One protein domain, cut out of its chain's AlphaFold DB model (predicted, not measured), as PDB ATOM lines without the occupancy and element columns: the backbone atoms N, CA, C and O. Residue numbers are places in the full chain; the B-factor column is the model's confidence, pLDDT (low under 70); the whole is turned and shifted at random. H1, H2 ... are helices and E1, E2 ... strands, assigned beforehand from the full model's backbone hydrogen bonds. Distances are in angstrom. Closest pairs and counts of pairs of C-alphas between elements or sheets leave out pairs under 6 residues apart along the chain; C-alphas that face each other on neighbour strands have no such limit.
ATOM      1  N   GLY A  13     -11.341 -29.776  26.780       94.19
ATOM      2  CA  GLY A  13     -10.639 -29.637  25.506       94.19
ATOM      3  C   GLY A  13     -10.896 -28.289  24.839       94.19
ATOM      4  O   GLY A  13      -9.950 -27.636  24.405       94.19
ATOM      5  N   GLN A  14     -12.146 -27.819  24.829       94.12
ATOM      6  CA  GLN A  14     -12.484 -26.492  24.304       94.12
ATOM      7  C   GLN A  14     -11.824 -25.371  25.111       94.12
ATOM      8  O   GLN A  14     -11.314 -24.416  24.524       94.12
ATOM      9  N   ALA A  15     -11.777 -25.498  26.439       94.56
ATOM     10  CA  ALA A  15     -11.091 -24.534  27.289       94.56
ATOM     11  C   ALA A  15      -9.587 -24.474  26.983       94.56
ATOM     12  O   ALA A  15      -9.031 -23.384  26.862       94.56
ATOM     13  N   LEU A  16      -8.940 -25.631  26.793       94.38
ATOM     14  CA  LEU A  16      -7.527 -25.713  26.415       94.38
ATOM     15  C   LEU A  16      -7.268 -25.103  25.035       94.38
ATOM     16  O   LEU A  16      -6.385 -24.258  24.907       94.38
ATOM     17  N   ILE A  17      -8.049 -25.467  24.018       93.81
ATOM     18  CA  ILE A  17      -7.901 -24.927  22.656       93.81
ATOM     19  C   ILE A  17      -8.114 -23.406  22.649       93.81
ATOM     20  O   ILE A  17      -7.374 -22.683  21.988       93.81
ATOM     21  N   SER A  18      -9.062 -22.895  23.444       93.31
ATOM     22  CA  SER A  18      -9.342 -21.457  23.547       93.31
ATOM     23  C   SER A  18      -8.159 -20.630  24.065       93.31
ATOM     24  O   SER A  18      -8.169 -19.409  23.905       93.31
ATOM     25  N   THR A  19      -7.149 -21.252  24.684       92.88
ATOM     26  CA  THR A  19      -5.913 -20.557  25.081       92.88
ATOM     27  C   THR A  19      -4.976 -20.277  23.901       92.88
ATOM     28  O   THR A  19      -4.067 -19.462  24.032       92.88
ATOM     29  N   GLY A  20      -5.152 -20.972  22.772       91.81
ATOM     30  CA  GLY A  20      -4.286 -20.895  21.593       91.81
ATOM     31  C   GLY A  20      -2.922 -21.582  21.741       91.81
ATOM     32  O   GLY A  20      -2.225 -21.760  20.745       91.81
ATOM     33  N   VAL A  21      -2.532 -21.999  22.950       93.19
ATOM     34  CA  VAL A  21      -1.254 -22.692  23.195       93.19
ATOM     35  C   VAL A  21      -1.365 -24.210  23.108       93.19
ATOM     36  O   VAL A  21      -0.342 -24.868  22.949       93.19
ATOM     37  N   VAL A  22      -2.563 -24.786  23.198       94.25
ATOM     38  CA  VAL A  22      -2.764 -26.240  23.129       94.25
ATOM     39  C   VAL A  22      -3.418 -26.611  21.807       94.25
ATOM     40  O   VAL A  22      -4.455 -26.048  21.458       94.25
ATOM     41  N   ARG A  23      -2.846 -27.593  21.102       93.75
ATOM     42  CA  ARG A  23      -3.484 -28.227  19.943       93.75
ATOM     43  C   ARG A  23      -3.927 -29.636  20.302       93.75
ATOM     44  O   ARG A  23      -3.175 -30.414  20.898       93.75
ATOM     45  N   ILE A  24      -5.161 -29.947  19.936       92.25
ATOM     46  CA  ILE A  24      -5.790 -31.250  20.125       92.25
ATOM     47  C   ILE A  24      -6.183 -31.735  18.740       92.25
ATOM     48  O   ILE A  24      -6.813 -30.991  17.997       92.25
ATOM     49  N   SER A  25      -5.796 -32.960  18.424       89.94
ATOM     50  CA  SER A  25      -6.171 -33.608  17.171       89.94
ATOM     51  C   SER A  25      -7.635 -34.052  17.165       89.94
ATOM     52  O   SER A  25      -8.268 -34.212  18.214       89.94
ATOM     53  N   ASN A  26      -8.158 -34.341  15.979       83.62
ATOM     54  CA  ASN A  26      -9.528 -34.771  15.714       83.62
ATOM     55  C   ASN A  26      -9.928 -36.052  16.465       83.62
ATOM     56  O   ASN A  26     -11.108 -36.273  16.731       83.62
ATOM     57  N   ASN A  27      -8.964 -36.892  16.856       84.69
ATOM     58  CA  ASN A  27      -9.214 -38.090  17.662       84.69
ATOM     59  C   ASN A  27      -9.280 -37.814  19.182       84.69
ATOM     60  O   ASN A  27      -9.408 -38.749  19.973       84.69
ATOM     61  N   GLY A  28      -9.179 -36.548  19.602       83.12
ATOM     62  CA  GLY A  28      -9.220 -36.146  21.006       83.12
ATOM     63  C   GLY A  28      -7.897 -36.331  21.749       83.12
ATOM     64  O   GLY A  28      -7.908 -36.449  22.970       83.12
ATOM     65  N   ARG A  29      -6.753 -36.366  21.055       88.56
ATOM     66  CA  ARG A  29      -5.422 -36.422  21.679       88.56
ATOM     67  C   ARG A  29      -4.734 -35.061  21.637       88.56
ATOM     68  O   ARG A  29      -4.704 -34.417  20.592       88.56
ATOM     69  N   ILE A  30      -4.125 -34.655  22.752       91.25
ATOM     70  CA  ILE A  30      -3.250 -33.474  22.802       91.25
ATOM     71  C   ILE A  30      -1.996 -33.771  21.976       91.25
ATOM     72  O   ILE A  30      -1.271 -34.714  22.290       91.25
ATOM     73  N   ILE A  31      -1.752 -32.979  20.932       92.62
ATOM     74  CA  ILE A  31      -0.613 -33.157  20.016       92.62
ATOM     75  C   ILE A  31       0.484 -32.123  20.239       92.62
ATOM     76  O   ILE A  31       1.650 -32.420  19.993       92.62
ATOM     77  N   SER A  32       0.153 -30.937  20.757       92.94
ATOM     78  CA  SER A  32       1.165 -29.957  21.149       92.94
ATOM     79  C   SER A  32       0.706 -29.025  22.261       92.94
ATOM     80  O   SER A  32      -0.485 -28.748  22.431       92.94
ATOM     81  N   VAL A  33       1.684 -28.540  23.026       93.19
ATOM     82  CA  VAL A  33       1.502 -27.560  24.098       93.19
ATOM     83  C   VAL A  33       2.614 -26.527  23.999       93.19
ATOM     84  O   VAL A  33       3.793 -26.857  24.095       93.19
ATOM     85  N   SER A  34       2.247 -25.266  23.788       89.62
ATOM     86  CA  SER A  34       3.171 -24.141  23.614       89.62
ATOM     87  C   SER A  34       4.241 -24.384  22.534       89.62
ATOM     88  O   SER A  34       5.381 -23.952  22.678       89.62
ATOM     89  N   GLY A  35       3.879 -25.098  21.461       87.56
ATOM     90  CA  GLY A  35       4.785 -25.455  20.362       87.56
ATOM     91  C   GLY A  35       5.624 -26.718  20.589       87.56
ATOM     92  O   GLY A  35       6.286 -27.172  19.663       87.56
ATOM     93  N   VAL A  36       5.572 -27.331  21.776       89.00
ATOM     94  CA  VAL A  36       6.231 -28.615  22.051       89.00
ATOM     95  C   VAL A  36       5.283 -29.750  21.687       89.00
ATOM     96  O   VAL A  36       4.179 -29.823  22.232       89.00
ATOM     97  N   ALA A  37       5.695 -30.641  20.784       90.06
ATOM     98  CA  ALA A  37       4.868 -31.787  20.418       90.06
ATOM     99  C   ALA A  37       4.848 -32.853  21.524       90.06
ATOM    100  O   ALA A  37       5.876 -33.163  22.132       90.06
ATOM    101  N   VAL A  38       3.667 -33.424  21.769       90.44
ATOM    102  CA  VAL A  38       3.427 -34.472  22.772       90.44
ATOM    103  C   VAL A  38       3.546 -35.840  22.099       90.44
ATOM    104  O   VAL A  38       2.562 -36.502  21.757       90.44
ATOM    105  N   THR A  39       4.790 -36.233  21.852       85.88
ATOM    106  CA  THR A  39       5.161 -37.434  21.097       85.88
ATOM    107  C   THR A  39       6.408 -38.093  21.692       85.88
ATOM    108  O   THR A  39       7.172 -37.460  22.425       85.88
ATOM    109  N   GLY A  40       6.600 -39.382  21.397       85.06
ATOM    110  CA  GLY A  40       7.744 -40.177  21.848       85.06
ATOM    111  C   GLY A  40       7.946 -40.132  23.365       85.06
ATOM    112  O   GLY A  40       7.148 -40.674  24.127       85.06
ATOM    113  N   SER A  41       9.026 -39.476  23.783       85.19
ATOM    114  CA  SER A  41       9.434 -39.296  25.181       85.19
ATOM    115  C   SER A  41       8.661 -38.214  25.940       85.19
ATOM    116  O   SER A  41       8.890 -38.047  27.137       85.19
ATOM    117  N   VAL A  42       7.783 -37.454  25.285       88.06
ATOM    118  CA  VAL A  42       7.025 -36.364  25.912       88.06
ATOM    119  C   VAL A  42       5.610 -36.826  26.234       88.06
ATOM    120  O   VAL A  42       4.821 -37.145  25.348       88.06
ATOM    121  N   GLU A  43       5.278 -36.823  27.520       88.69
ATOM    122  CA  GLU A  43       3.956 -37.143  28.045       88.69
ATOM    123  C   GLU A  43       3.285 -35.870  28.574       88.69
ATOM    124  O   GLU A  43       3.942 -35.011  29.163       88.69
ATOM    125  N   ALA A  44       1.973 -35.741  28.381       90.19
ATOM    126  CA  ALA A  44       1.189 -34.658  28.963       90.19
ATOM    127  C   ALA A  44       0.356 -35.183  30.138       90.19
ATOM    128  O   ALA A  44      -0.362 -36.170  29.991       90.19
ATOM    129  N   ILE A  45       0.384 -34.513  31.286       93.00
ATOM    130  CA  ILE A  45      -0.521 -34.781  32.406       93.00
ATOM    131  C   ILE A  45      -1.587 -33.697  32.440       93.00
ATOM    132  O   ILE A  45      -1.293 -32.518  32.625       93.00
ATOM    133  N   LEU A  46      -2.840 -34.121  32.292       94.31
ATOM    134  CA  LEU A  46      -4.002 -33.254  32.391       94.31
ATOM    135  C   LEU A  46      -4.536 -33.268  33.823       94.31
ATOM    136  O   LEU A  46      -4.673 -34.327  34.437       94.31
ATOM    137  N   ARG A  47      -4.869 -32.092  34.352       96.06
ATOM    138  CA  ARG A  47      -5.481 -31.926  35.669       96.06
ATOM    139  C   ARG A  47      -6.722 -31.059  35.588       96.06
ATOM    140  O   ARG A  47      -6.718 -30.031  34.921       96.06
ATOM    141  N   LEU A  48      -7.741 -31.426  36.349       95.69
ATOM    142  CA  LEU A  48      -8.916 -30.600  36.594       95.69
ATOM    143  C   LEU A  48      -9.010 -30.330  38.093       95.69
ATOM    144  O   LEU A  48      -9.017 -31.267  38.892       95.69
ATOM    145  N   ASN A  49      -9.025 -29.056  38.480       95.38
ATOM    146  CA  ASN A  49      -9.034 -28.608  39.874       95.38
ATOM    147  C   ASN A  49      -7.926 -29.276  40.714       95.38
ATOM    148  O   ASN A  49      -8.140 -29.713  41.841       95.38
ATOM    149  N   GLY A  50      -6.736 -29.421  40.119       94.31
ATOM    150  CA  GLY A  50      -5.569 -30.072  40.727       94.31
ATOM    151  C   GLY A  50      -5.558 -31.606  40.653       94.31
ATOM    152  O   GLY A  50      -4.503 -32.215  40.856       94.31
ATOM    153  N   ARG A  51      -6.677 -32.252  40.297       95.06
ATOM    154  CA  ARG A  51      -6.782 -33.713  40.194       95.06
ATOM    155  C   ARG A  51      -6.348 -34.205  38.811       95.06
ATOM    156  O   ARG A  51      -6.930 -33.752  37.829       95.06
ATOM    157  N   PRO A  52      -5.396 -35.151  38.709       95.12
ATOM    158  CA  PRO A  52      -5.070 -35.787  37.436       95.12
ATOM    159  C   PRO A  52      -6.297 -36.467  36.828       95.12
ATOM    160  O   PRO A  52      -7.007 -37.206  37.519       95.12
ATOM    161  N   ILE A  53      -6.531 -36.222  35.543       94.50
ATOM    162  CA  ILE A  53      -7.584 -36.865  34.760       94.50
ATOM    163  C   ILE A  53      -6.990 -37.481  33.486       94.50
ATOM    164  O   ILE A  53      -6.041 -36.935  32.920       94.50
ATOM    165  N   PRO A  54      -7.521 -38.623  33.017       91.62
ATOM    166  CA  PRO A  54      -7.105 -39.195  31.742       91.62
ATOM    167  C   PRO A  54      -7.511 -38.287  30.571       91.62
ATOM    168  O   PRO A  54      -8.530 -37.599  30.627       91.62
ATOM    169  N   HIS A  55      -6.741 -38.322  29.477       87.75
ATOM    170  CA  HIS A  55      -7.009 -37.504  28.278       87.75
ATOM    171  C   HIS A  55      -8.339 -37.850  27.604       87.75
ATOM    172  O   HIS A  55      -8.934 -37.012  26.940       87.75
ATOM    173  N   THR A  56      -8.863 -39.053  27.838       88.00
ATOM    174  CA  THR A  56     -10.200 -39.460  27.380       88.00
ATOM    175  C   THR A  56     -11.324 -38.582  27.943       88.00
ATOM    176  O   THR A  56     -12.427 -38.583  27.403       88.00
ATOM    177  N   LEU A  57     -11.056 -37.798  28.993       92.06
ATOM    178  CA  LEU A  57     -11.997 -36.853  29.597       92.06
ATOM    179  C   LEU A  57     -11.852 -35.415  29.077       92.06
ATOM    180  O   LEU A  57     -12.380 -34.492  29.691       92.06
ATOM    181  N   LEU A  58     -11.206 -35.192  27.931       93.00
ATOM    182  CA  LEU A  58     -11.187 -33.866  27.297       93.00
ATOM    183  C   LEU A  58     -12.589 -33.354  26.930       93.00
ATOM    184  O   LEU A  58     -12.818 -32.148  26.914       93.00
ATOM    185  N   ASN A  59     -13.545 -34.254  26.704       93.19
ATOM    186  CA  ASN A  59     -14.941 -33.899  26.440       93.19
ATOM    187  C   ASN A  59     -15.763 -33.649  27.716       93.19
ATOM    188  O   ASN A  59     -16.953 -33.354  27.623       93.19
ATOM    189  N   LEU A  60     -15.160 -33.766  28.905       94.38
ATOM    190  CA  LEU A  60     -15.849 -33.497  30.163       94.38
ATOM    191  C   LEU A  60     -16.237 -32.005  30.232       94.38
ATOM    192  O   LEU A  60     -15.382 -31.157  29.964       94.38
ATOM    193  N   PRO A  61     -17.490 -31.667  30.585       95.62
ATOM    194  CA  PRO A  61     -17.909 -30.281  30.742       95.62
ATOM    195  C   PRO A  61     -17.227 -29.640  31.954       95.62
ATOM    196  O   PRO A  61     -17.148 -30.252  33.020       95.62
ATOM    197  N   ILE A  62     -16.789 -28.393  31.797       95.31
ATOM    198  CA  ILE A  62     -16.238 -27.578  32.879       95.31
ATOM    199  C   ILE A  62     -17.264 -26.570  33.399       95.31
ATOM    200  O   ILE A  62     -18.132 -26.074  32.671       95.31
ATOM    201  N   GLN A  63     -17.154 -26.260  34.685       95.06
ATOM    202  CA  GLN A  63     -17.945 -25.244  35.363       95.06
ATOM    203  C   GLN A  63     -17.193 -23.915  35.431       95.06
ATOM    204  O   GLN A  63     -15.973 -23.837  35.275       95.06
ATOM    205  N   ASN A  64     -17.936 -22.839  35.681       93.25
ATOM    206  CA  ASN A  64     -17.318 -21.547  35.942       93.25
ATOM    207  C   ASN A  64     -16.495 -21.613  37.241       93.25
ATOM    208  O   ASN A  64     -16.992 -22.077  38.266       93.25
ATOM    209  N   GLY A  65     -15.252 -21.136  37.192       92.81
ATOM    210  CA  GLY A  65     -14.298 -21.207  38.300       92.81
ATOM    211  C   GLY A  65     -13.417 -22.460  38.310       92.81
ATOM    212  O   GLY A  65     -12.460 -22.500  39.084       92.81
ATOM    213  N   ASP A  66     -13.674 -23.442  37.438       95.06
ATOM    214  CA  ASP A  66     -12.784 -24.594  37.295       95.06
ATOM    215  C   ASP A  66     -11.403 -24.175  36.774       95.06
ATOM    216  O   ASP A  66     -11.249 -23.266  35.956       95.06
ATOM    217  N   SER A  67     -10.379 -24.887  37.236       95.25
ATOM    218  CA  SER A  67      -8.991 -24.711  36.822       95.25
ATOM    219  C   SER A  67      -8.497 -25.945  36.079       95.25
ATOM    220  O   SER A  67      -8.471 -27.045  36.633       95.25
ATOM    221  N   VAL A  68      -8.054 -25.762  34.836       95.00
ATOM    222  CA  VAL A  68      -7.441 -26.823  34.030       95.00
ATOM    223  C   VAL A  68      -5.924 -26.652  34.047       95.00
ATOM    224  O   VAL A  68      -5.404 -25.605  33.666       95.00
ATOM    225  N   GLY A  69      -5.215 -27.679  34.510       94.19
ATOM    226  CA  GLY A  69      -3.756 -27.745  34.521       94.19
ATOM    227  C   GLY A  69      -3.247 -28.693  33.445       94.19
ATOM    228  O   GLY A  69      -3.830 -29.754  33.226       94.19
ATOM    229  N   LEU A  70      -2.151 -28.321  32.790       92.56
ATOM    230  CA  LEU A  70      -1.472 -29.162  31.817       92.56
ATOM    231  C   LEU A  70       0.028 -29.119  32.091       92.56
ATOM    232  O   LEU A  70       0.629 -28.047  32.102       92.56
ATOM    233  N   GLU A  71       0.612 -30.284  32.333       91.94
ATOM    234  CA  GLU A  71       2.037 -30.444  32.611       91.94
ATOM    235  C   GLU A  71       2.665 -31.305  31.519       91.94
ATOM    236  O   GLU A  71       2.102 -32.330  31.142       91.94
ATOM    237  N   LEU A  72       3.831 -30.902  31.019       90.62
ATOM    238  CA  LEU A  72       4.635 -31.724  30.120       90.62
ATOM    239  C   LEU A  72       5.741 -32.406  30.915       90.62
ATOM    240  O   LEU A  72       6.481 -31.751  31.649       90.62
ATOM    241  N   ILE A  73       5.881 -33.712  30.725       89.88
ATOM    242  CA  ILE A  73       6.952 -34.513  31.306       89.88
ATOM    243  C   ILE A  73       7.764 -35.112  30.170       89.88
ATOM    244  O   ILE A  73       7.242 -35.855  29.343       89.88
ATOM    245  N   VAL A  74       9.061 -34.824  30.165       85.31
ATOM    246  CA  VAL A  74      10.009 -35.468  29.256       85.31
ATOM    247  C   VAL A  74      10.600 -36.679  29.971       85.31
ATOM    248  O   VAL A  74      11.398 -36.546  30.897       85.31
ATOM    249  N   ARG A  75      10.198 -37.879  29.555       80.19
ATOM    250  CA  ARG A  75      10.834 -39.126  29.973       80.19
ATOM    251  C   ARG A  75      12.027 -39.388  29.070       80.19
ATOM    252  O   ARG A  75      11.884 -39.897  27.959       80.19
ATOM    253  N   VAL A  76      13.218 -39.084  29.571       67.56
ATOM    254  CA  VAL A  76      14.444 -39.607  28.968       67.56
ATOM    255  C   VAL A  76      14.394 -41.123  29.142       67.56
ATOM    256  O   VAL A  76      14.502 -41.625  30.263       67.56
ATOM    257  N   LEU A  77      14.159 -41.852  28.051       62.41
ATOM    258  CA  LEU A  77      14.352 -43.294  28.034       62.41
ATOM    259  C   LEU A  77      15.844 -43.499  28.282       62.41
ATOM    260  O   LEU A  77      16.655 -43.300  27.382       62.41
ATOM    261  N   ARG A  78      16.219 -43.803  29.528       53.94
ATOM    262  CA  ARG A  78      17.584 -44.199  29.869       53.94
ATOM    263  C   ARG A  78      17.800 -45.605  29.306       53.94
ATOM    264  O   ARG A  78      17.732 -46.587  30.035       53.94
ATOM    265  N   PRO A  86      20.879 -34.671  22.580       60.22
ATOM    266  CA  PRO A  86      20.614 -33.533  23.446       60.22
ATOM    267  C   PRO A  86      19.129 -33.158  23.368       60.22
ATOM    268  O   PRO A  86      18.501 -33.306  22.321       60.22
ATOM    269  N   LEU A  87      18.563 -32.654  24.472       59.84
ATOM    270  CA  LEU A  87      17.151 -32.240  24.562       59.84
ATOM    271  C   LEU A  87      16.719 -31.341  23.387       59.84
ATOM    272  O   LEU A  87      15.580 -31.428  22.940       59.84
ATOM    273  N   SER A  88      17.638 -30.532  22.846       60.44
ATOM    274  CA  SER A  88      17.428 -29.740  21.628       60.44
ATOM    275  C   SER A  88      17.047 -30.597  20.413       60.44
ATOM    276  O   SER A  88      16.052 -30.304  19.759       60.44
ATOM    277  N   GLY A  89      17.752 -31.705  20.176       59.91
ATOM    278  CA  GLY A  89      17.473 -32.619  19.067       59.91
ATOM    279  C   GLY A  89      16.147 -33.371  19.224       59.91
ATOM    280  O   GLY A  89      15.490 -33.677  18.230       59.91
ATOM    281  N   GLN A  90      15.700 -33.634  20.458       60.78
ATOM    282  CA  GLN A  90      14.364 -34.195  20.702       60.78
ATOM    283  C   GLN A  90      13.256 -33.178  20.398       60.78
ATOM    284  O   GLN A  90      12.253 -33.530  19.782       60.78
ATOM    285  N   VAL A  91      13.440 -31.909  20.778       63.62
ATOM    286  CA  VAL A  91      12.476 -30.839  20.475       63.62
ATOM    287  C   VAL A  91      12.377 -30.587  18.965       63.62
ATOM    288  O   VAL A  91      11.271 -30.402  18.459       63.62
ATOM    289  N   GLU A  92      13.491 -30.645  18.231       63.06
ATOM    290  CA  GLU A  92      13.494 -30.524  16.766       63.06
ATOM    291  C   GLU A  92      12.734 -31.670  16.080       63.06
ATOM    292  O   GLU A  92      11.862 -31.411  15.250       63.06
ATOM    293  N   ASN A  93      12.961 -32.926  16.487       69.06
ATOM    294  CA  ASN A  93      12.199 -34.075  15.968       69.06
ATOM    295  C   ASN A  93      10.692 -33.944  16.249       69.06
ATOM    296  O   ASN A  93       9.849 -34.263  15.407       69.06
ATOM    297  N   ASN A  94      10.345 -33.434  17.430       76.19
ATOM    298  CA  ASN A  94       8.963 -33.187  17.822       76.19
ATOM    299  C   ASN A  94       8.304 -32.124  16.926       76.19
ATOM    300  O   ASN A  94       7.141 -32.277  16.551       76.19
ATOM    301  N   PHE A  95       9.035 -31.072  16.549       76.06
ATOM    302  CA  PHE A  95       8.530 -30.018  15.668       76.06
ATOM    303  C   PHE A  95       8.217 -30.532  14.256       76.06
ATOM    304  O   PHE A  95       7.150 -30.234  13.717       76.06
ATOM    305  N   GLU A  96       9.090 -31.358  13.675       79.38
ATOM    306  CA  GLU A  96       8.831 -31.975  12.367       79.38
ATOM    307  C   GLU A  96       7.623 -32.920  12.400       79.38
ATOM    308  O   GLU A  96       6.809 -32.927  11.475       79.38
ATOM    309  N   GLN A  97       7.473 -33.708  13.470       78.81
ATOM    310  CA  GLN A  97       6.306 -34.577  13.637       78.81
ATOM    311  C   GLN A  97       5.008 -33.780  13.768       78.81
ATOM    312  O   GLN A  97       4.000 -34.174  13.184       78.81
ATOM    313  N   LEU A  98       5.026 -32.651  14.482       81.25
ATOM    314  CA  LEU A  98       3.861 -31.777  14.586       81.25
ATOM    315  C   LEU A  98       3.434 -31.242  13.213       81.25
ATOM    316  O   LEU A  98       2.249 -31.287  12.905       81.25
ATOM    317  N   GLN A  99       4.374 -30.812  12.363       82.12
ATOM    318  CA  GLN A  99       4.048 -30.363  11.001       82.12
ATOM    319  C   GLN A  99       3.378 -31.458  10.162       82.12
ATOM    320  O   GLN A  99       2.464 -31.167   9.393       82.12
ATOM    321  N   ARG A 100       3.806 -32.720  10.310       83.62
ATOM    322  CA  ARG A 100       3.178 -33.851   9.607       83.62
ATOM    323  C   ARG A 100       1.754 -34.089  10.091       83.62
ATOM    324  O   ARG A 100       0.858 -34.166   9.261       83.62
ATOM    325  N   LEU A 101       1.552 -34.122  11.410       80.12
ATOM    326  CA  LEU A 101       0.221 -34.271  12.001       80.12
ATOM    327  C   LEU A 101      -0.710 -33.140  11.540       80.12
ATOM    328  O   LEU A 101      -1.834 -33.394  11.133       80.12
ATOM    329  N   GLU A 102      -0.227 -31.897  11.530       80.50
ATOM    330  CA  GLU A 102      -1.003 -30.736  11.076       80.50
ATOM    331  C   GLU A 102      -1.371 -30.794   9.588       80.50
ATOM    332  O   GLU A 102      -2.441 -30.317   9.210       80.50
ATOM    333  N   ALA A 103      -0.516 -31.380   8.745       81.75
ATOM    334  CA  ALA A 103      -0.798 -31.586   7.326       81.75
ATOM    335  C   ALA A 103      -1.837 -32.695   7.085       81.75
ATOM    336  O   ALA A 103      -2.638 -32.589   6.157       81.75
ATOM    337  N   GLU A 104      -1.847 -33.735   7.921       78.81
ATOM    338  CA  GLU A 104      -2.833 -34.820   7.866       78.81
ATOM    339  C   GLU A 104      -4.228 -34.363   8.320       78.81
ATOM    340  O   GLU A 104      -5.227 -34.880   7.832       78.81
ATOM    341  N   GLU A 105      -4.324 -33.371   9.213       68.44
ATOM    342  CA  GLU A 105      -5.615 -32.857   9.697       68.44
ATOM    343  C   GLU A 105      -6.329 -31.890   8.733       68.44
ATOM    344  O   GLU A 105      -7.478 -31.530   8.985       68.44
ATOM    345  N   GLN A 106      -5.677 -31.455   7.646       63.91
ATOM    346  CA  GLN A 106      -6.245 -30.518   6.659       63.91
ATOM    347  C   GLN A 106      -6.841 -31.195   5.407       63.91
ATOM    348  O   GLN A 106      -7.304 -30.485   4.510       63.91
TER     349      GLN A 106
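AT A GLANCE: This is residues 13 to 78 and 86 to 106 of the 107 residues of an uncharacterized protein of Paenibacillus sacheonensis (UniProt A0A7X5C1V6). A long ribbon of two strands, E3 and E5, and the long helix H2 make the two sides of a loose V, and the small hairpin E1 and E2 lies between them, with E2 in the middle of the whole. The short helix H1 sits beside E1 toward the open side of the V, E4 is a short strand at the edge of the ribbon, and residues 54 to 67 make a long loop with no named element. The 87 printed residues have two named helices and five named strands, in the order H1, E1, E2, E3, E4, E5, H2, and the class is mixed, helices and strands. E1 and E2 are antiparallel; the other sheet runs E4, E3, E5, with E3 and E5 antiparallel. The whole is compact, with a radius of gyration of the C-alphas of 13.5 A and spans of 40 by 34 by 19 A.

HOW THE PARTS SIT: H1, residues 13 to 17, comes closest to E1, residues 22 to 24, at the C-alphas of Leu 16 and Val 22, 5.8 A apart. E1 and E2, residues 30 to 33, form an antiparallel hairpin at 168 degrees, with N 23 and O 32 within hydrogen-bond range at 2.9 A. H1 and E2 are near each other. Residues 32 to 33 of E2 also pair, antiparallel, with residues 36 to 37. E3, residues 42 to 48, is the antiparallel neighbour of E5, residues 68 to 74, at 160 degrees; N 43 and O 73 are 2.8 A apart, as are N 69 and O 47, both within hydrogen-bond range. E4, residues 51 to 53, meets E3 only at a point, C-alphas 52 and 47 facing each other at 4.3 A. The closest C-alphas of E2 and E3 are those of Ile 30 and Ala 44, 7.7 A apart. Those of E2 and H2, residues 87 to 104, are Ile 31 and Leu 98, 7.2 A apart. H1 and H2 are apart. H2 only grazes the sheet of E4, E3 and E5, with its residues 87 to 94. In H1 and H2 every O i to N i+4 pair is within hydrogen-bond range.

IN THESE COORDINATES: H1 begins at C-alpha 13 (-10.639, -29.637, 25.506). E3 is 20.0 A long and E5 20.1 A, the latter ending at C-alpha 74 (10.009, -35.468, 29.256). H2 is 26.2 A long and ends at C-alpha 104 (-2.833, -34.820, 7.866).

THE WHOLE: The two C-alphas farthest apart are those of Asn 64 and Arg 78, at 42.0 A. Residues 79 to 85 are not printed, and C-alphas 78 and 86 are 12.8 A apart across this cut. The link E4 to E5 is long, with 14 residues. The mean pLDDT of the printed part is 85.7; residues 76 to 78, 86 to 93 and 105 to 106 are under 70.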